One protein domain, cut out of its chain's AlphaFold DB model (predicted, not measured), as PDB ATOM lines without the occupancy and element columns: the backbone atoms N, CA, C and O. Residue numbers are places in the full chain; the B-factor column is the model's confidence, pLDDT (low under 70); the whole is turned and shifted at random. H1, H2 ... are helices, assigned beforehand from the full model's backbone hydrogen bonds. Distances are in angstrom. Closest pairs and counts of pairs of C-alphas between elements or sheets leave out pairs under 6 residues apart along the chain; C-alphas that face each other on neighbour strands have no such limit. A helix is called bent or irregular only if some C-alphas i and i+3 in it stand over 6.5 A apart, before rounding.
ATOM      1  N   HIS A   6     138.356 144.311 180.837       60.06
ATOM      2  CA  HIS A   6     139.474 143.580 181.425       60.06
ATOM      3  C   HIS A   6     140.672 143.452 180.469       60.06
ATOM      4  O   HIS A   6     141.800 143.741 180.874       60.06
ATOM      5  N   ASP A   7     140.434 143.133 179.190       60.62
ATOM      6  CA  ASP A   7     141.500 143.025 178.177       60.62
ATOM      7  C   ASP A   7     142.220 144.365 177.972       60.62
ATOM      8  O   ASP A   7     143.443 144.414 177.830       60.62
ATOM      9  N   ASN A   8     141.477 145.474 178.055       72.00
ATOM     10  CA  ASN A   8     142.045 146.820 177.980       72.00
ATOM     11  C   ASN A   8     142.928 147.166 179.192       72.00
ATOM     12  O   ASN A   8     143.916 147.882 179.042       72.00
ATOM     13  N   ILE A   9     142.618 146.657 180.391       83.00
ATOM     14  CA  ILE A   9     143.436 146.894 181.591       83.00
ATOM     15  C   ILE A   9     144.757 146.125 181.500       83.00
ATOM     16  O   ILE A   9     145.821 146.698 181.754       83.00
ATOM     17  N   VAL A  10     144.698 144.845 181.121       87.44
ATOM     18  CA  VAL A  10     145.889 143.990 181.002       87.44
ATOM     19  C   VAL A  10     146.817 144.510 179.906       87.44
ATOM     20  O   VAL A  10     148.013 144.679 180.153       87.44
ATOM     21  N   LEU A  11     146.277 144.839 178.727       87.56
ATOM     22  CA  LEU A  11     147.069 145.379 177.621       87.56
ATOM     23  C   LEU A  11     147.713 146.722 177.985       87.56
ATOM     24  O   LEU A  11     148.901 146.919 177.740       87.56
ATOM     25  N   ASN A  12     146.972 147.622 178.636       91.31
ATOM     26  CA  ASN A  12     147.515 148.904 179.080       91.31
ATOM     27  C   ASN A  12     148.661 148.731 180.089       91.31
ATOM     28  O   ASN A  12     149.662 149.442 180.011       91.31
ATOM     29  N   LYS A  13     148.546 147.775 181.021       93.25
ATOM     30  CA  LYS A  13     149.638 147.452 181.948       93.25
ATOM     31  C   LYS A  13     150.861 146.910 181.202       93.25
ATOM     32  O   LYS A  13     151.954 147.428 181.394       93.25
ATOM     33  N   CYS A  14     150.659 145.949 180.302       93.69
ATOM     34  CA  CYS A  14     151.729 145.360 179.496       93.69
ATOM     35  C   CYS A  14     152.485 146.417 178.676       93.69
ATOM     36  O   CYS A  14     153.713 146.452 178.687       93.69
ATOM     37  N   ILE A  15     151.763 147.338 178.027       94.81
ATOM     38  CA  ILE A  15     152.361 148.449 177.277       94.81
ATOM     39  C   ILE A  15     153.249 149.309 178.178       94.81
ATOM     40  O   ILE A  15     154.377 149.624 177.802       94.81
ATOM     41  N   LYS A  16     152.766 149.677 179.370       95.31
ATOM     42  CA  LYS A  16     153.548 150.476 180.324       95.31
ATOM     43  C   LYS A  16     154.808 149.744 180.778       95.31
ATOM     44  O   LYS A  16     155.873 150.357 180.803       95.31
ATOM     45  N   ASP A  17     154.694 148.454 181.082       96.50
ATOM     46  CA  ASP A  17     155.821 147.626 181.517       96.50
ATOM     47  C   ASP A  17     156.875 147.504 180.400       96.50
ATOM     48  O   ASP A  17     158.062 147.727 180.638       96.50
ATOM     49  N   ILE A  18     156.449 147.253 179.155       96.50
ATOM     50  CA  ILE A  18     157.341 147.217 177.984       96.50
ATOM     51  C   ILE A  18     158.038 148.568 177.799       96.50
ATOM     52  O   ILE A  18     159.263 148.611 177.685       96.50
ATOM     53  N   LEU A  19     157.291 149.676 177.803       97.06
ATOM     54  CA  LEU A  19     157.856 151.017 177.631       97.06
ATOM     55  C   LEU A  19     158.878 151.348 178.727       97.06
ATOM     56  O   LEU A  19     159.943 151.872 178.413       97.06
ATOM     57  N   ALA A  20     158.609 150.997 179.986       96.50
ATOM     58  CA  ALA A  20     159.551 151.196 181.091       96.50
ATOM     59  C   ALA A  20     160.859 150.398 180.910       96.50
ATOM     60  O   ALA A  20     161.948 150.851 181.288       96.50
ATOM     61  N   LEU A  21     160.773 149.215 180.297       96.19
ATOM     62  CA  LEU A  21     161.939 148.392 179.993       96.19
ATOM     63  C   LEU A  21     162.768 148.963 178.838       96.19
ATOM     64  O   LEU A  21     163.997 148.949 178.938       96.19
ATOM     65  N   ILE A  22     162.133 149.489 177.786       96.38
ATOM     66  CA  ILE A  22     162.822 149.847 176.533       96.38
ATOM     67  C   ILE A  22     163.149 151.333 176.371       96.38
ATOM     68  O   ILE A  22     164.059 151.644 175.601       96.38
ATOM     69  N   ARG A 144     170.303 162.723 158.243       90.06
ATOM     70  CA  ARG A 144     170.164 163.852 159.177       90.06
ATOM     71  C   ARG A 144     168.813 164.553 159.048       90.06
ATOM     72  O   ARG A 144     168.095 164.617 160.041       90.06
ATOM     73  N   ILE A 145     168.426 164.982 157.844       88.12
ATOM     74  CA  ILE A 145     167.149 165.692 157.643       88.12
ATOM     75  C   ILE A 145     165.945 164.819 158.008       88.12
ATOM     76  O   ILE A 145     165.070 165.252 158.748       88.12
ATOM     77  N   LYS A 146     165.947 163.535 157.625       91.75
ATOM     78  CA  LYS A 146     164.878 162.600 158.019       91.75
ATOM     79  C   LYS A 146     164.763 162.445 159.536       91.75
ATOM     80  O   LYS A 146     163.665 162.277 160.051       91.75
ATOM     81  N   SER A 147     165.885 162.510 160.248       94.81
ATOM     82  CA  SER A 147     165.897 162.392 161.709       94.81
ATOM     83  C   SER A 147     165.333 163.639 162.382       94.81
ATOM     84  O   SER A 147     164.582 163.514 163.340       94.81
ATOM     85  N   LYS A 148     165.639 164.829 161.847       93.25
ATOM     86  CA  LYS A 148     165.054 166.101 162.298       93.25
ATOM     87  C   LYS A 148     163.552 166.159 162.044       93.25
ATOM     88  O   LYS A 148     162.800 166.506 162.944       93.25
ATOM     89  N   ILE A 149     163.109 165.700 160.877       94.06
ATOM     90  CA  ILE A 149     161.682 165.591 160.569       94.06
ATOM     91  C   ILE A 149     160.961 164.720 161.599       94.06
ATOM     92  O   ILE A 149     159.955 165.139 162.165       94.06
ATOM     93  N   PHE A 150     161.497 163.535 161.895       97.00
ATOM     94  CA  PHE A 150     160.895 162.683 162.916       97.00
ATOM     95  C   PHE A 150     161.026 163.234 164.334       97.00
ATOM     96  O   PHE A 150     160.133 162.973 165.132       97.00
ATOM     97  N   TYR A 151     162.068 164.010 164.643       97.31
ATOM     98  CA  TYR A 151     162.145 164.753 165.900       97.31
ATOM     99  C   TYR A 151     160.956 165.713 166.023       97.31
ATOM    100  O   TYR A 151     160.194 165.615 166.979       97.31
ATOM    101  N   TRP A 152     160.735 166.578 165.028       97.00
ATOM    102  CA  TRP A 152     159.627 167.540 165.033       97.00
ATOM    103  C   TRP A 152     158.272 166.839 165.142       97.00
ATOM    104  O   TRP A 152     157.480 167.179 166.017       97.00
ATOM    105  N   VAL A 153     158.043 165.793 164.342       97.69
ATOM    106  CA  VAL A 153     156.848 164.937 164.438       97.69
ATOM    107  C   VAL A 153     156.668 164.376 165.852       97.69
ATOM    108  O   VAL A 153     155.579 164.480 166.412       97.69
ATOM    109  N   ASN A 154     157.726 163.818 166.447       97.62
ATOM    110  CA  ASN A 154     157.687 163.254 167.795       97.62
ATOM    111  C   ASN A 154     157.366 164.314 168.854       97.62
ATOM    112  O   ASN A 154     156.700 164.017 169.843       97.62
ATOM    113  N   THR A 155     157.767 165.569 168.631       97.12
ATOM    114  CA  THR A 155     157.399 166.638 169.556       97.12
ATOM    115  C   THR A 155     155.912 166.964 169.518       97.12
ATOM    116  O   THR A 155     155.417 167.425 170.532       97.12
ATOM    117  N   VAL A 156     155.169 166.717 168.428       97.00
ATOM    118  CA  VAL A 156     153.745 167.102 168.324       97.00
ATOM    119  C   VAL A 156     152.893 166.427 169.403       97.00
ATOM    120  O   VAL A 156     152.156 167.128 170.105       97.00
ATOM    121  N   ASP A 157     153.029 165.106 169.565       96.62
ATOM    122  CA  ASP A 157     152.287 164.294 170.536       96.62
ATOM    123  C   ASP A 157     153.145 163.139 171.082       96.62
ATOM    124  O   ASP A 157     153.613 162.289 170.326       96.62
ATOM    125  N   GLU A 158     153.301 163.074 172.408       94.31
ATOM    126  CA  GLU A 158     154.176 162.111 173.101       94.31
ATOM    127  C   GLU A 158     153.845 160.635 172.821       94.31
ATOM    128  O   GLU A 158     154.729 159.777 172.861       94.31
ATOM    129  N   ARG A 159     152.582 160.322 172.486       97.38
ATOM    130  CA  ARG A 159     152.162 158.945 172.182       97.38
ATOM    131  C   ARG A 159     152.823 158.425 170.909       97.38
ATOM    132  O   ARG A 159     152.883 157.212 170.720       97.38
ATOM    133  N   PHE A 160     153.298 159.314 170.031       98.44
ATOM    134  CA  PHE A 160     153.974 158.933 168.796       98.44
ATOM    135  C   PHE A 160     155.253 158.145 169.084       98.44
ATOM    136  O   PHE A 160     155.423 157.045 168.557       98.44
ATOM    137  N   GLY A 161     156.111 158.660 169.971       98.06
ATOM    138  CA  GLY A 161     157.336 157.979 170.379       98.06
ATOM    139  C   GLY A 161     157.067 156.608 170.992       98.06
ATOM    140  O   GLY A 161     157.683 155.616 170.595       98.06
ATOM    141  N   ASP A 162     156.074 156.525 171.880       98.00
ATOM    142  CA  ASP A 162     155.648 155.267 172.504       98.00
ATOM    143  C   ASP A 162     155.215 154.239 171.464       98.00
ATOM    144  O   ASP A 162     155.669 153.093 171.479       98.00
ATOM    145  N   MET A 163     154.371 154.660 170.524       98.25
ATOM    146  CA  MET A 163     153.882 153.807 169.447       98.25
ATOM    147  C   MET A 163     155.016 153.336 168.536       98.25
ATOM    148  O   MET A 163     155.079 152.151 168.215       98.25
ATOM    149  N   VAL A 164     155.955 154.211 168.167       98.31
ATOM    150  CA  VAL A 164     157.128 153.820 167.370       98.31
ATOM    151  C   VAL A 164     157.957 152.754 168.087       98.31
ATOM    152  O   VAL A 164     158.350 151.767 167.461       98.31
ATOM    153  N   LEU A 165     158.212 152.913 169.388       97.88
ATOM    154  CA  LEU A 165     158.976 151.933 170.161       97.88
ATOM    155  C   LEU A 165     158.242 150.588 170.260       97.88
ATOM    156  O   LEU A 165     158.845 149.552 169.982       97.88
ATOM    157  N   LEU A 166     156.943 150.598 170.566       97.75
ATOM    158  CA  LEU A 166     156.122 149.383 170.648       97.75
ATOM    159  C   LEU A 166     156.085 148.625 169.315       97.75
ATOM    160  O   LEU A 166     156.303 147.415 169.289       97.75
ATOM    161  N   ILE A 167     155.859 149.330 168.202       97.69
ATOM    162  CA  ILE A 167     155.817 148.715 166.869       97.69
ATOM    163  C   ILE A 167     157.191 148.192 166.452       97.69
ATOM    164  O   ILE A 167     157.273 147.116 165.861       97.69
ATOM    165  N   LYS A 168     158.284 148.890 166.788       96.19
ATOM    166  CA  LYS A 168     159.643 148.394 166.527       96.19
ATOM    167  C   LYS A 168     159.941 147.117 167.306       96.19
ATOM    168  O   LYS A 168     160.499 146.194 166.717       96.19
ATOM    169  N   GLU A 169     159.586 147.050 168.586       95.31
ATOM    170  CA  GLU A 169     159.801 145.852 169.407       95.31
ATOM    171  C   GLU A 169     158.922 144.682 168.961       95.31
ATOM    172  O   GLU A 169     159.418 143.565 168.820       95.31
ATOM    173  N   TRP A 170     157.657 144.937 168.618       95.88
ATOM    174  CA  TRP A 170     156.795 143.930 167.996       95.88
ATOM    175  C   TRP A 170     157.397 143.403 166.687       95.88
ATOM    176  O   TRP A 170     157.558 142.196 166.521       95.88
ATOM    177  N   ALA A 171     157.799 144.292 165.775       95.62
ATOM    178  CA  ALA A 171     158.356 143.907 164.482       95.62
ATOM    179  C   ALA A 171     159.671 143.122 164.623       95.62
ATOM    180  O   ALA A 171     159.906 142.176 163.872       95.62
ATOM    181  N   LYS A 172     160.515 143.468 165.606       93.06
ATOM    182  CA  LYS A 172     161.707 142.679 165.958       93.06
ATOM    183  C   LYS A 172     161.327 141.288 166.461       93.06
ATOM    184  O   LYS A 172     161.874 140.311 165.965       93.06
ATOM    185  N   ALA A 173     160.372 141.185 167.387       94.25
ATOM    186  CA  ALA A 173     159.907 139.903 167.921       94.25
ATOM    187  C   ALA A 173     159.286 138.996 166.842       94.25
ATOM    188  O   ALA A 173     159.341 137.775 166.956       94.25
ATOM    189  N   GLN A 174     158.722 139.589 165.787       95.00
ATOM    190  CA  GLN A 174     158.187 138.877 164.624       95.00
ATOM    191  C   GLN A 174     159.218 138.651 163.501       95.00
ATOM    192  O   GLN A 174     158.870 138.085 162.470       95.00
ATOM    193  N   ASN A 175     160.481 139.064 163.676       93.94
ATOM    194  CA  ASN A 175     161.546 138.977 162.666       93.94
ATOM    195  C   ASN A 175     161.225 139.697 161.336       93.94
ATOM    196  O   ASN A 175     161.627 139.248 160.267       93.94
ATOM    197  N   ILE A 176     160.517 140.831 161.398       94.06
ATOM    198  CA  ILE A 176     160.119 141.643 160.227       94.06
ATOM    199  C   ILE A 176     160.696 143.070 160.249       94.06
ATOM    200  O   ILE A 176     160.170 143.969 159.592       94.06
ATOM    201  N   ASN A 177     161.769 143.284 161.015       93.12
ATOM    202  CA  ASN A 177     162.524 144.542 161.086       93.12
ATOM    203  C   ASN A 177     164.007 144.324 160.738       93.12
ATOM    204  O   ASN A 177     164.901 144.727 161.481       93.12
ATOM    205  N   ASP A 178     164.263 143.633 159.630       88.50
ATOM    206  CA  ASP A 178     165.593 143.418 159.067       88.50
ATOM    207  C   ASP A 178     165.581 143.599 157.534       88.50
ATOM    208  O   ASP A 178     165.233 142.669 156.788       88.50
ATOM    209  N   PRO A 179     165.993 144.774 157.024       85.62
ATOM    210  CA  PRO A 179     166.047 145.020 155.587       85.62
ATOM    211  C   PRO A 179     167.097 144.169 154.866       85.62
ATOM    212  O   PRO A 179     166.984 143.989 153.655       85.62
ATOM    213  N   LYS A 180     168.109 143.631 155.566       82.06
ATOM    214  CA  LYS A 180     169.099 142.727 154.952       82.06
ATOM    215  C   LYS A 180     168.457 141.387 154.577       82.06
ATOM    216  O   LYS A 180     168.881 140.771 153.604       82.06
ATOM    217  N   SER A 181     167.405 141.004 155.297       85.56
ATOM    218  CA  SER A 181     166.593 139.808 155.056       85.56
ATOM    219  C   SER A 181     165.348 140.077 154.194       85.56
ATOM    220  O   SER A 181     164.475 139.222 154.089       85.56
ATOM    221  N   GLY A 182     165.242 141.258 153.571       86.75
ATOM    222  CA  GLY A 182     164.122 141.613 152.689       86.75
ATOM    223  C   GLY A 182     162.835 142.032 153.407       86.75
ATOM    224  O   GLY A 182     161.790 142.123 152.769       86.75
ATOM    225  N   THR A 183     162.894 142.302 154.715       91.75
ATOM    226  CA  THR A 183     161.743 142.782 155.500       91.75
ATOM    227  C   THR A 183     161.786 144.306 155.692       91.75
ATOM    228  O   THR A 183     162.590 145.003 155.063       91.75
ATOM    229  N   LEU A 184     160.892 144.865 156.516       91.81
ATOM    230  CA  LEU A 184     160.827 146.311 156.734       91.81
ATOM    231  C   LEU A 184     162.084 146.816 157.453       91.81
ATOM    232  O   LEU A 184     162.744 146.097 158.198       91.81
ATOM    233  N   ASN A 185     162.402 148.093 157.252       91.81
ATOM    234  CA  ASN A 185     163.358 148.797 158.099       91.81
ATOM    235  C   ASN A 185     162.617 149.671 159.120       91.81
ATOM    236  O   ASN A 185     161.436 149.994 158.963       91.81
ATOM    237  N   SER A 186     163.338 150.124 160.145       92.38
ATOM    238  CA  SER A 186     162.750 150.952 161.202       92.38
ATOM    239  C   SER A 186     162.198 152.293 160.698       92.38
ATOM    240  O   SER A 186     161.244 152.797 161.276       92.38
ATOM    241  N   TYR A 187     162.728 152.851 159.603       93.50
ATOM    242  CA  TYR A 187     162.176 154.063 158.989       93.50
ATOM    243  C   TYR A 187     160.792 153.806 158.368       93.50
ATOM    244  O   TYR A 187     159.874 154.595 158.578       93.50
ATOM    245  N   SER A 188     160.608 152.680 157.673       94.50
ATOM    246  CA  SER A 188     159.308 152.252 157.146       94.50
ATOM    247  C   SER A 188     158.286 152.049 158.267       94.50
ATOM    248  O   SER A 188     157.150 152.491 158.132       94.50
ATOM    249  N   LEU A 189     158.686 151.454 159.396       96.25
ATOM    250  CA  LEU A 189     157.809 151.319 160.566       96.25
ATOM    251  C   LEU A 189     157.396 152.685 161.137       96.25
ATOM    252  O   LEU A 189     156.216 152.891 161.409       96.25
ATOM    253  N   CYS A 190     158.325 153.643 161.252       96.88
ATOM    254  CA  CYS A 190     157.991 155.007 161.676       96.88
ATOM    255  C   CYS A 190     156.986 155.681 160.731       96.88
ATOM    256  O   CYS A 190     156.082 156.369 161.200       96.88
ATOM    257  N   LEU A 191     157.107 155.471 159.415       96.25
ATOM    258  CA  LEU A 191     156.148 155.998 158.437       96.25
ATOM    259  C   LEU A 191     154.754 155.376 158.584       96.25
ATOM    260  O   LEU A 191     153.763 156.088 158.459       96.25
ATOM    261  N   LEU A 192     154.660 154.078 158.888       96.94
ATOM    262  CA  LEU A 192     153.372 153.427 159.150       96.94
ATOM    263  C   LEU A 192     152.700 153.990 160.409       96.94
ATOM    264  O   LEU A 192     151.491 154.221 160.411       96.94
ATOM    265  N   VAL A 193     153.474 154.254 161.468       98.19
ATOM    266  CA  VAL A 193     152.953 154.901 162.686       98.19
ATOM    267  C   VAL A 193     152.530 156.344 162.397       98.19
ATOM    268  O   VAL A 193     151.442 156.745 162.804       98.19
ATOM    269  N   LEU A 194     153.332 157.102 161.639       97.62
ATOM    270  CA  LEU A 194     152.995 158.461 161.200       97.62
ATOM    271  C   LEU A 194     151.672 158.476 160.432       97.62
ATOM    272  O   LEU A 194     150.768 159.228 160.789       97.62
ATOM    273  N   TYR A 195     151.531 157.593 159.445       96.69
ATOM    274  CA  TYR A 195     150.299 157.442 158.679       96.69
ATOM    275  C   TYR A 195     149.105 157.124 159.584       96.69
ATOM    276  O   TYR A 195     148.048 157.744 159.455       96.69
ATOM    277  N   HIS A 196     149.261 156.201 160.538       97.38
ATOM    278  CA  HIS A 196     148.196 155.854 161.479       97.38
ATOM    279  C   HIS A 196     147.731 157.064 162.305       97.38
ATOM    280  O   HIS A 196     146.531 157.273 162.473       97.38
ATOM    281  N   PHE A 197     148.668 157.889 162.771       97.75
ATOM    282  CA  PHE A 197     148.378 159.085 163.560       97.75
ATOM    283  C   PHE A 197     147.743 160.209 162.728       97.75
ATOM    284  O   PHE A 197     146.833 160.882 163.211       97.75
ATOM    285  N   GLN A 198     148.182 160.395 161.479       96.56
ATOM    286  CA  GLN A 198     147.614 161.383 160.549       96.56
ATOM    287  C   GLN A 198     146.191 161.037 160.114       96.56
ATOM    288  O   GLN A 198     145.392 161.917 159.826       96.56
ATOM    289  N   THR A 199     145.871 159.747 160.071       95.31
ATOM    290  CA  THR A 199     144.572 159.242 159.611       95.31
ATOM    291  C   THR A 199     143.714 158.697 160.756       95.31
ATOM    292  O   THR A 199     142.782 157.922 160.526       95.31
ATOM    293  N   SER A 200     144.068 159.026 161.998       94.56
ATOM    294  CA  SER A 200     143.203 158.823 163.160       94.56
ATOM    295  C   SER A 200     142.054 159.828 163.123       94.56
ATOM    296  O   SER A 200     142.192 160.886 162.523       94.56
ATOM    297  N   GLU A 201     140.938 159.519 163.782       91.62
ATOM    298  CA  GLU A 201     139.787 160.424 163.859       91.62
ATOM    299  C   GLU A 201     139.490 160.783 165.322       91.62
ATOM    300  O   GLU A 201     139.136 159.891 166.101       91.62
ATOM    301  N   PRO A 202     139.656 162.057 165.731       93.94
ATOM    302  CA  PRO A 202     140.257 163.158 164.959       93.94
ATOM    303  C   PRO A 202     141.771 162.945 164.702       93.94
ATOM    304  O   PRO A 202     142.396 162.174 165.441       93.94
ATOM    305  N   PRO A 203     142.391 163.602 163.699       95.00
ATOM    306  CA  PRO A 203     143.823 163.455 163.416       95.00
ATOM    307  C   PRO A 203     144.699 163.820 164.620       95.00
ATOM    308  O   PRO A 203     144.486 164.844 165.268       95.00
ATOM    309  N   ILE A 204     145.689 162.978 164.935       96.81
ATOM    310  CA  ILE A 204     146.648 163.250 166.023       96.81
ATOM    311  C   ILE A 204     147.795 164.122 165.513       96.81
ATOM    312  O   ILE A 204     148.255 165.021 166.214       96.81
ATOM    313  N   LEU A 205     148.262 163.839 164.297       97.38
ATOM    314  CA  LEU A 205     149.342 164.566 163.639       97.38
ATOM    315  C   LEU A 205     148.808 165.297 162.404       97.38
ATOM    316  O   LEU A 205     147.949 164.746 161.713       97.38
ATOM    317  N   PRO A 206     149.339 166.488 162.090       95.31
ATOM    318  CA  PRO A 206     149.017 167.162 160.843       95.31
ATOM    319  C   PRO A 206     149.676 166.468 159.640       95.31
ATOM    320  O   PRO A 206     150.614 165.669 159.799       95.31
ATOM    321  N   PRO A 207     149.242 166.803 158.414       93.69
ATOM    322  CA  PRO A 207     150.029 166.595 157.206       93.69
ATOM    323  C   PRO A 207     151.479 167.070 157.376       93.69
ATOM    324  O   PRO A 207     151.756 168.079 158.022       93.69
ATOM    325  N   LEU A 208     152.437 166.336 156.802       92.25
ATOM    326  CA  LEU A 208     153.857 166.600 157.060       92.25
ATOM    327  C   LEU A 208     154.309 167.977 156.546       92.25
ATOM    328  O   LEU A 208     155.163 168.604 157.165       92.25
ATOM    329  N   ASN A 209     153.706 168.451 155.456       91.06
ATOM    330  CA  ASN A 209     153.957 169.769 154.873       91.06
ATOM    331  C   ASN A 209     153.504 170.931 155.770       91.06
ATOM    332  O   ASN A 209     153.995 172.038 155.597       91.06
ATOM    333  N   GLU A 210     152.605 170.695 156.729       93.19
ATOM    334  CA  GLU A 210     152.244 171.699 157.737       93.19
ATOM    335  C   GLU A 210     153.272 171.781 158.872       93.19
ATOM    336  O   GLU A 210     153.287 172.762 159.606       93.19
ATOM    337  N   ILE A 211     154.132 170.767 159.033       92.88
ATOM    338  CA  ILE A 211     155.263 170.804 159.972       92.88
ATOM    339  C   ILE A 211     156.493 171.361 159.253       92.88
ATOM    340  O   ILE A 211     157.111 172.313 159.726       92.88
ATOM    341  N   TYR A 212     156.823 170.766 158.107       89.25
ATOM    342  CA  TYR A 212     158.013 171.042 157.317       89.25
ATOM    343  C   TYR A 212     157.626 171.312 155.861       89.25
ATOM    344  O   TYR A 212     157.283 170.390 155.124       89.25
ATOM    345  N   GLU A 213     157.711 172.574 155.442       79.94
ATOM    346  CA  GLU A 213     157.337 173.022 154.090       79.94
ATOM    347  C   GLU A 213     158.386 172.667 153.016       79.94
ATOM    348  O   GLU A 213     158.126 172.792 151.819       79.94
ATOM    349  N   GLY A 214     159.576 172.217 153.431       72.81
ATOM    350  CA  GLY A 214     160.671 171.870 152.529       72.81
ATOM    351  C   GLY A 214     160.426 170.583 151.737       72.81
ATOM    352  O   GLY A 214     159.694 169.673 152.143       72.81
ATOM    353  N   ASN A 215     161.087 170.476 150.588       71.06
ATOM    354  CA  ASN A 215     161.057 169.262 149.786       71.06
ATOM    355  C   ASN A 215     162.234 168.365 150.171       71.06
ATOM    356  O   ASN A 215     163.338 168.564 149.679       71.06
ATOM    357  N   ILE A 216     161.973 167.292 150.927       65.88
ATOM    358  CA  ILE A 216     162.994 166.311 151.343       65.88
ATOM    359  C   ILE A 216     163.883 165.863 150.167       65.88
ATOM    360  O   ILE A 216     165.080 165.664 150.348       65.88
ATOM    361  N   ALA A 217     163.333 165.689 148.960       61.78
ATOM    362  CA  ALA A 217     164.114 165.281 147.794       61.78
ATOM    363  C   ALA A 217     165.037 166.398 147.268       61.78
ATOM    364  O   ALA A 217     166.162 166.095 146.871       61.78
ATOM    365  N   GLY A 218     164.582 167.655 147.299       59.53
ATOM    366  CA  GLY A 218     165.354 168.839 146.898       59.53
ATOM    367  C   GLY A 218     166.379 169.268 147.952       59.53
ATOM    368  O   GLY A 218     167.539 169.524 147.635       59.53
ATOM    369  N   ASP A 219     166.006 169.208 149.226       60.50
ATOM    370  CA  ASP A 219     166.882 169.565 150.344       60.50
ATOM    371  C   ASP A 219     168.037 168.568 150.467       60.50
ATOM    372  O   ASP A 219     169.171 168.936 150.764       60.50
ATOM    373  N   VAL A 220     167.790 167.286 150.155       58.25
ATOM    374  CA  VAL A 220     168.842 166.259 150.085       58.25
ATOM    375  C   VAL A 220     169.884 166.550 149.003       58.25
ATOM    376  O   VAL A 220     171.034 166.122 149.141       58.25
ATOM    377  N   THR A 221     169.507 167.268 147.944       53.66
ATOM    378  CA  THR A 221     170.426 167.699 146.884       53.66
ATOM    379  C   THR A 221     171.117 169.029 147.188       53.66
ATOM    380  O   THR A 221     172.269 169.202 146.787       53.66
ATOM    381  N   GLU A 222     170.492 169.918 147.962       52.78
ATOM    382  CA  GLU A 222     171.010 171.243 148.325       52.78
ATOM    383  C   GLU A 222     171.621 171.276 149.734       52.78
ATOM    384  O   GLU A 222     171.332 172.144 150.557       52.78
ATOM    385  N   ALA A 223     172.567 170.369 150.003       55.56
ATOM    386  CA  ALA A 223     173.322 170.321 151.265       55.56
ATOM    387  C   ALA A 223     174.019 171.653 151.656       55.56
ATOM    388  O   ALA A 223     174.524 171.774 152.769       55.56
ATOM    389  N   ALA A 224     174.060 172.626 150.738       50.81
ATOM    390  CA  ALA A 224     174.708 173.929 150.837       50.81
ATOM    391  C   ALA A 224     173.937 174.997 151.643       50.81
ATOM    392  O   ALA A 224     174.551 175.991 152.020       50.81
ATOM    393  N   LEU A 225     172.631 174.827 151.893       52.59
ATOM    394  CA  LEU A 225     171.762 175.862 152.492       52.59
ATOM    395  C   LEU A 225     171.075 175.413 153.791       52.59
ATOM    396  O   LEU A 225     170.131 176.043 154.259       52.59
ATOM    397  N   PHE A 226     171.538 174.309 154.373       63.22
ATOM    398  CA  PHE A 226     170.896 173.694 155.528       63.22
ATOM    399  C   PHE A 226     171.223 174.440 156.825       63.22
ATOM    400  O   PHE A 226     172.126 174.058 157.573       63.22
ATOM    401  N   ASP A 227     170.476 175.508 157.083       76.12
ATOM    402  CA  ASP A 227     170.435 176.152 158.390       76.12
ATOM    403  C   ASP A 227     169.531 175.336 159.328       76.12
ATOM    404  O   ASP A 227     168.307 175.480 159.359       76.12
ATOM    405  N   GLU A 228     170.159 174.422 160.071       78.75
ATOM    406  CA  GLU A 228     169.483 173.570 161.058       78.75
ATOM    407  C   GLU A 228     168.719 174.368 162.101       78.75
ATOM    408  O   GLU A 228     167.642 173.943 162.515       78.75
ATOM    409  N   GLN A 229     169.276 175.503 162.518       84.44
ATOM    410  CA  GLN A 229     168.676 176.324 163.552       84.44
ATOM    411  C   GLN A 229     167.424 177.013 163.014       84.44
ATOM    412  O   GLN A 229     166.371 176.939 163.644       84.44
ATOM    413  N   HIS A 230     167.508 177.605 161.822       86.38
ATOM    414  CA  HIS A 230     166.350 178.227 161.190       86.38
ATOM    415  C   HIS A 230     165.207 177.224 160.972       86.38
ATOM    416  O   HIS A 230     164.053 177.513 161.286       86.38
ATOM    417  N   LEU A 231     165.520 176.019 160.484       88.06
ATOM    418  CA  LEU A 231     164.508 174.977 160.296       88.06
ATOM    419  C   LEU A 231     163.880 174.524 161.616       88.06
ATOM    420  O   LEU A 231     162.673 174.288 161.658       88.06
ATOM    421  N   ASP A 232     164.673 174.417 162.683       91.12
ATOM    422  CA  ASP A 232     164.156 174.109 164.016       91.12
ATOM    423  C   ASP A 232     163.166 175.166 164.506       91.12
ATOM    424  O   ASP A 232     162.094 174.814 165.000       91.12
ATOM    425  N   GLU A 233     163.489 176.446 164.328       91.50
ATOM    426  CA  GLU A 233     162.627 177.566 164.712       91.50
ATOM    427  C   GLU A 233     161.315 177.573 163.909       91.50
ATOM    428  O   GLU A 233     160.230 177.664 164.491       91.50
ATOM    429  N   VAL A 234     161.394 177.404 162.584       91.75
ATOM    430  CA  VAL A 234     160.217 177.361 161.698       91.75
ATOM    431  C   VAL A 234     159.308 176.181 162.045       91.75
ATOM    432  O   VAL A 234     158.103 176.359 162.235       91.75
ATOM    433  N   CYS A 235     159.869 174.976 162.183       94.00
ATOM    434  CA  CYS A 235     159.079 173.784 162.491       94.00
ATOM    435  C   CYS A 235     158.455 173.865 163.889       94.00
ATOM    436  O   CYS A 235     157.305 173.460 164.071       94.00
ATOM    437  N   ALA A 236     159.165 174.423 164.876       95.44
ATOM    438  CA  ALA A 236     158.615 174.642 166.212       95.44
ATOM    439  C   ALA A 236     157.409 175.597 166.185       95.44
ATOM    440  O   ALA A 236     156.369 175.281 166.772       95.44
ATOM    441  N   ALA A 237     157.506 176.712 165.454       95.94
ATOM    442  CA  ALA A 237     156.409 177.668 165.299       95.94
ATOM    443  C   ALA A 237     155.190 177.050 164.588       95.94
ATOM    444  O   ALA A 237     154.044 177.264 164.994       95.94
ATOM    445  N   ASN A 238     155.426 176.237 163.557       96.06
ATOM    446  CA  ASN A 238     154.379 175.510 162.843       96.06
ATOM    447  C   ASN A 238     153.645 174.509 163.751       96.06
ATOM    448  O   ASN A 238     152.411 174.470 163.778       96.06
ATOM    449  N   ILE A 239     154.387 173.751 164.561       96.25
ATOM    450  CA  ILE A 239     153.816 172.803 165.528       96.25
ATOM    451  C   ILE A 239     153.003 173.526 166.604       96.25
ATOM    452  O   ILE A 239     151.917 173.069 166.972       96.25
ATOM    453  N   GLU A 240     153.495 174.655 167.114       96.06
ATOM    454  CA  GLU A 240     152.755 175.465 168.082       96.06
ATOM    455  C   GLU A 240     151.440 175.981 167.488       96.06
ATOM    456  O   GLU A 240     150.381 175.836 168.107       96.06
ATOM    457  N   ARG A 241     151.478 176.494 166.253       95.62
ATOM    458  CA  ARG A 241     150.282 176.928 165.522       95.62
ATOM    459  C   ARG A 241     149.266 175.794 165.388       95.62
ATOM    460  O   ARG A 241     148.098 175.994 165.726       95.62
ATOM    461  N   PHE A 242     149.703 174.607 164.965       94.38
ATOM    462  CA  PHE A 242     148.839 173.429 164.859       94.38
ATOM    463  C   PHE A 242     148.190 173.073 166.205       94.38
ATOM    464  O   PHE A 242     146.976 172.863 166.282       94.38
ATOM    465  N   ARG A 243     148.970 173.052 167.293       93.81
ATOM    466  CA  ARG A 243     148.466 172.753 168.645       93.81
ATOM    467  C   ARG A 243     147.431 173.769 169.119       93.81
ATOM    468  O   ARG A 243     146.418 173.373 169.695       93.81
ATOM    469  N   LEU A 244     147.659 175.059 168.875       94.31
ATOM    470  CA  LEU A 244     146.724 176.123 169.247       94.31
ATOM    471  C   LEU A 244     145.403 176.007 168.480       94.31
ATOM    472  O   LEU A 244     144.336 176.081 169.090       94.31
ATOM    473  N   GLN A 245     145.467 175.757 167.170       93.00
ATOM    474  CA  GLN A 245     144.284 175.573 166.322       93.00
ATOM    475  C   GLN A 245     143.459 174.338 166.715       93.00
ATOM    476  O   GLN A 245     142.234 174.347 166.590       93.00
ATOM    477  N   ASN A 246     144.110 173.294 167.240       90.44
ATOM    478  CA  ASN A 246     143.475 172.016 167.574       90.44
ATOM    479  C   ASN A 246     143.229 171.796 169.074       90.44
ATOM    480  O   ASN A 246     142.801 170.711 169.467       90.44
ATOM    481  N   LYS A 247     143.432 172.807 169.929       87.75
ATOM    482  CA  LYS A 247     143.346 172.674 171.398       87.75
ATOM    483  C   LYS A 247     142.032 172.047 171.900       87.75
ATOM    484  O   LYS A 247     142.052 171.332 172.894       87.75
ATOM    485  N   GLY A 248     140.910 172.284 171.215       87.88
ATOM    486  CA  GLY A 248     139.591 171.717 171.549       87.88
ATOM    487  C   GLY A 248     139.174 170.488 170.731       87.88
ATOM    488  O   GLY A 248     138.053 170.017 170.880       87.88
ATOM    489  N   ARG A 249     140.034 170.000 169.830       89.75
ATOM    490  CA  ARG A 249     139.772 168.857 168.935       89.75
ATOM    491  C   ARG A 249     140.859 167.784 169.029       89.75
ATOM    492  O   ARG A 249     140.946 166.916 168.165       89.75
ATOM    493  N   ARG A 250     141.711 167.857 170.056       90.94
ATOM    494  CA  ARG A 250     142.807 166.911 170.238       90.94
ATOM    495  C   ARG A 250     142.239 165.510 170.428       90.94
ATOM    496  O   ARG A 250     141.338 165.290 171.229       90.94
ATOM    497  N   ASN A 251     142.802 164.554 169.705       95.00
ATOM    498  CA  ASN A 251     142.462 163.156 169.887       95.00
ATOM    499  C   ASN A 251     142.964 162.661 171.256       95.00
ATOM    500  O   ASN A 251     144.165 162.712 171.524       95.00
ATOM    501  N   GLU A 252     142.073 162.129 172.092       93.88
ATOM    502  CA  GLU A 252     142.382 161.625 173.444       93.88
ATOM    503  C   GLU A 252     142.488 160.090 173.521       93.88
ATOM    504  O   GLU A 252     142.573 159.510 174.603       93.88
ATOM    505  N   THR A 253     142.501 159.402 172.377       94.19
ATOM    506  CA  THR A 253     142.610 157.939 172.315       94.19
ATOM    507  C   THR A 253     143.882 157.470 173.017       94.19
ATOM    508  O   THR A 253     144.988 157.915 172.708       94.19
ATOM    509  N   SER A 254     143.743 156.552 173.970       93.62
ATOM    510  CA  SER A 254     144.888 156.023 174.708       93.62
ATOM    511  C   SER A 254     145.857 155.268 173.790       93.62
ATOM    512  O   SER A 254     145.436 154.646 172.814       93.62
ATOM    513  N   THR A 255     147.145 155.234 174.142       94.50
ATOM    514  CA  THR A 255     148.171 154.448 173.427       94.50
ATOM    515  C   THR A 255     147.759 152.984 173.249       94.50
ATOM    516  O   THR A 255     147.984 152.396 172.199       94.50
ATOM    517  N   CYS A 256     147.080 152.406 174.246       93.44
ATOM    518  CA  CYS A 256     146.534 151.050 174.183       93.44
ATOM    519  C   CYS A 256     145.517 150.873 173.050       93.44
ATOM    520  O   CYS A 256     145.613 149.920 172.275       93.44
ATOM    521  N   ARG A 257     144.558 151.799 172.920       93.19
ATOM    522  CA  ARG A 257     143.606 151.753 171.806       93.19
ATOM    523  C   ARG A 257     144.290 152.027 170.472       93.19
ATOM    524  O   ARG A 257     143.990 151.313 169.523       93.19
ATOM    525  N   LEU A 258     145.219 152.985 170.420       95.50
ATOM    526  CA  LEU A 258     145.991 153.287 169.209       95.50
ATOM    527  C   LEU A 258     146.783 152.070 168.719       95.50
ATOM    528  O   LEU A 258     146.811 151.798 167.524       95.50
ATOM    529  N   LEU A 259     147.362 151.286 169.631       95.44
ATOM    530  CA  LEU A 259     148.033 150.034 169.289       95.44
ATOM    531  C   LEU A 259     147.064 149.020 168.668       95.44
ATOM    532  O   LEU A 259     147.369 148.425 167.636       95.44
ATOM    533  N   GLY A 260     145.877 148.859 169.256       93.12
ATOM    534  CA  GLY A 260     144.835 147.991 168.707       93.12
ATOM    535  C   GLY A 260     144.380 148.430 167.311       93.12
ATOM    536  O   GLY A 260     144.333 147.617 166.388       93.12
ATOM    537  N   THR A 261     144.100 149.722 167.127       94.06
ATOM    538  CA  THR A 261     143.653 150.265 165.837       94.06
ATOM    539  C   THR A 261     144.756 150.273 164.786       94.06
ATOM    540  O   THR A 261     144.455 150.145 163.601       94.06
ATOM    541  N   PHE A 262     146.029 150.378 165.177       95.56
ATOM    542  CA  PHE A 262     147.160 150.252 164.258       95.56
ATOM    543  C   PHE A 262     147.147 148.885 163.566       95.56
ATOM    544  O   PHE A 262     147.167 148.819 162.337       95.56
ATOM    545  N   PHE A 263     147.024 147.798 164.335       94.25
ATOM    546  CA  PHE A 263     146.993 146.439 163.785       94.25
ATOM    547  C   PHE A 263     145.705 146.106 163.030       94.25
ATOM    548  O   PHE A 263     145.712 145.221 162.182       94.25
ATOM    549  N   GLN A 264     144.613 146.824 163.289       91.81
ATOM    550  CA  GLN A 264     143.399 146.729 162.473       91.81
ATOM    551  C   GLN A 264     143.533 147.492 161.152       91.81
ATOM    552  O   GLN A 264     143.001 147.059 160.135       91.81
ATOM    553  N   LYS A 265     144.227 148.634 161.152       90.94
ATOM    554  CA  LYS A 265     144.287 149.540 160.004       90.94
ATOM    555  C   LYS A 265     145.379 149.175 159.006       90.94
ATOM    556  O   LYS A 265     145.109 149.108 157.815       90.94
ATOM    557  N   VAL A 266     146.606 148.964 159.477       86.38
ATOM    558  CA  VAL A 266     147.791 148.833 158.610       86.38
ATOM    559  C   VAL A 266     147.719 147.650 157.636       86.38
ATOM    560  O   VAL A 266     148.071 147.847 156.474       86.38
ATOM    561  N   PRO A 267     147.227 146.456 158.024       83.75
ATOM    562  CA  PRO A 267     147.071 145.349 157.078       83.75
ATOM    563  C   PRO A 267     146.057 145.618 155.957       83.75
ATOM    564  O   PRO A 267     146.108 144.954 154.930       83.75
ATOM    565  N   ASN A 268     145.154 146.582 156.155       85.06
ATOM    566  CA  ASN A 268     144.082 146.934 155.226       85.06
ATOM    567  C   ASN A 268     144.390 148.215 154.429       85.06
ATOM    568  O   ASN A 268     143.480 148.832 153.881       85.06
ATOM    569  N   ILE A 269     145.654 148.658 154.392       81.81
ATOM    570  CA  ILE A 269     146.057 149.768 153.523       81.81
ATOM    571  C   ILE A 269     145.999 149.276 152.076       81.81
ATOM    572  O   ILE A 269     146.840 148.492 151.639       81.81
TER     573      ILE A 269
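AT A GLANCE: This is residues 6 to 22 and 144 to 269 of the 273 residues of the protein "Protein HESO1" of Zea mays (UniProt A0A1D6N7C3). The longest helix, H7, lies side by side with H2, and small H5 packs on H7; H2 meets H3 at a corner, and H3 is the middle of a cluster of crossed helices, with H1, H4 and H8 packing on it. The printed part has 143 residues with eight named helices, H1 to H8 in chain order, and no named strand: all helix. It is compact, with a radius of gyration of the C-alphas of 16.5 A and spans of 52 by 44 by 30 A.

IN THESE COORDINATES: Find C-alpha 228 at (169.483, 173.570, 161.058); from there H7 runs 25.8 A to residue 245. Look back to H2, residues 144 to 156, 19.1 A, and H3, residues 159 to 173, 21.0 A. H1 is residues 6 to 22, 24.7 A, beginning at C-alpha 6 (139.474, 143.580, 181.425). H4 is residues 186 to 198, H5 208 to 211 and H6 216 to 219. H8, residues 255 to 268, 20.1 A, is only just irregular: C-alphas 264 and 267 are 6.7 A apart.

HOW THE PARTS SIT: Start at the hub, H3. It forms a hairpin with H4, a steep tilt of 43 degrees, opposite ways; the closest C-alphas, Val 164 and Cys 190, are 5.9 A apart. H1 touches H3 at Leu 19 and Asp 162, closest C-alphas 7.0 A apart, about perpendicular at 86 degrees. H8 touches H3 at Thr 255 and Arg 159, closest C-alphas 6.1 A apart. H2 and H3 only just touch, only at the corner, with 3 pairs of C-alphas within 8 A. H7 touches H2 at a shallow tilt of 26 degrees, the same way; the closest C-alphas, Ile 239 and Val 156, are 6.4 A apart. H6 is close to but not clearly touching H2. Every O i to N i+4 pair is within hydrogen-bond range in H1, H2, H3, H4 and H7, and 8 of 10 in H8; H5 and H6 are too short for such a pair.

THE WHOLE: The two farthest C-alphas, His 6 and Ala 224, are 55.7 A apart. Residues 23 to 143 are not printed; C-alphas 22 and 144 are 23.5 A apart across the cut. The link from H3 to H4 is long. Look for pLDDT under 70 at residues 6 to 7 and 216 to 226.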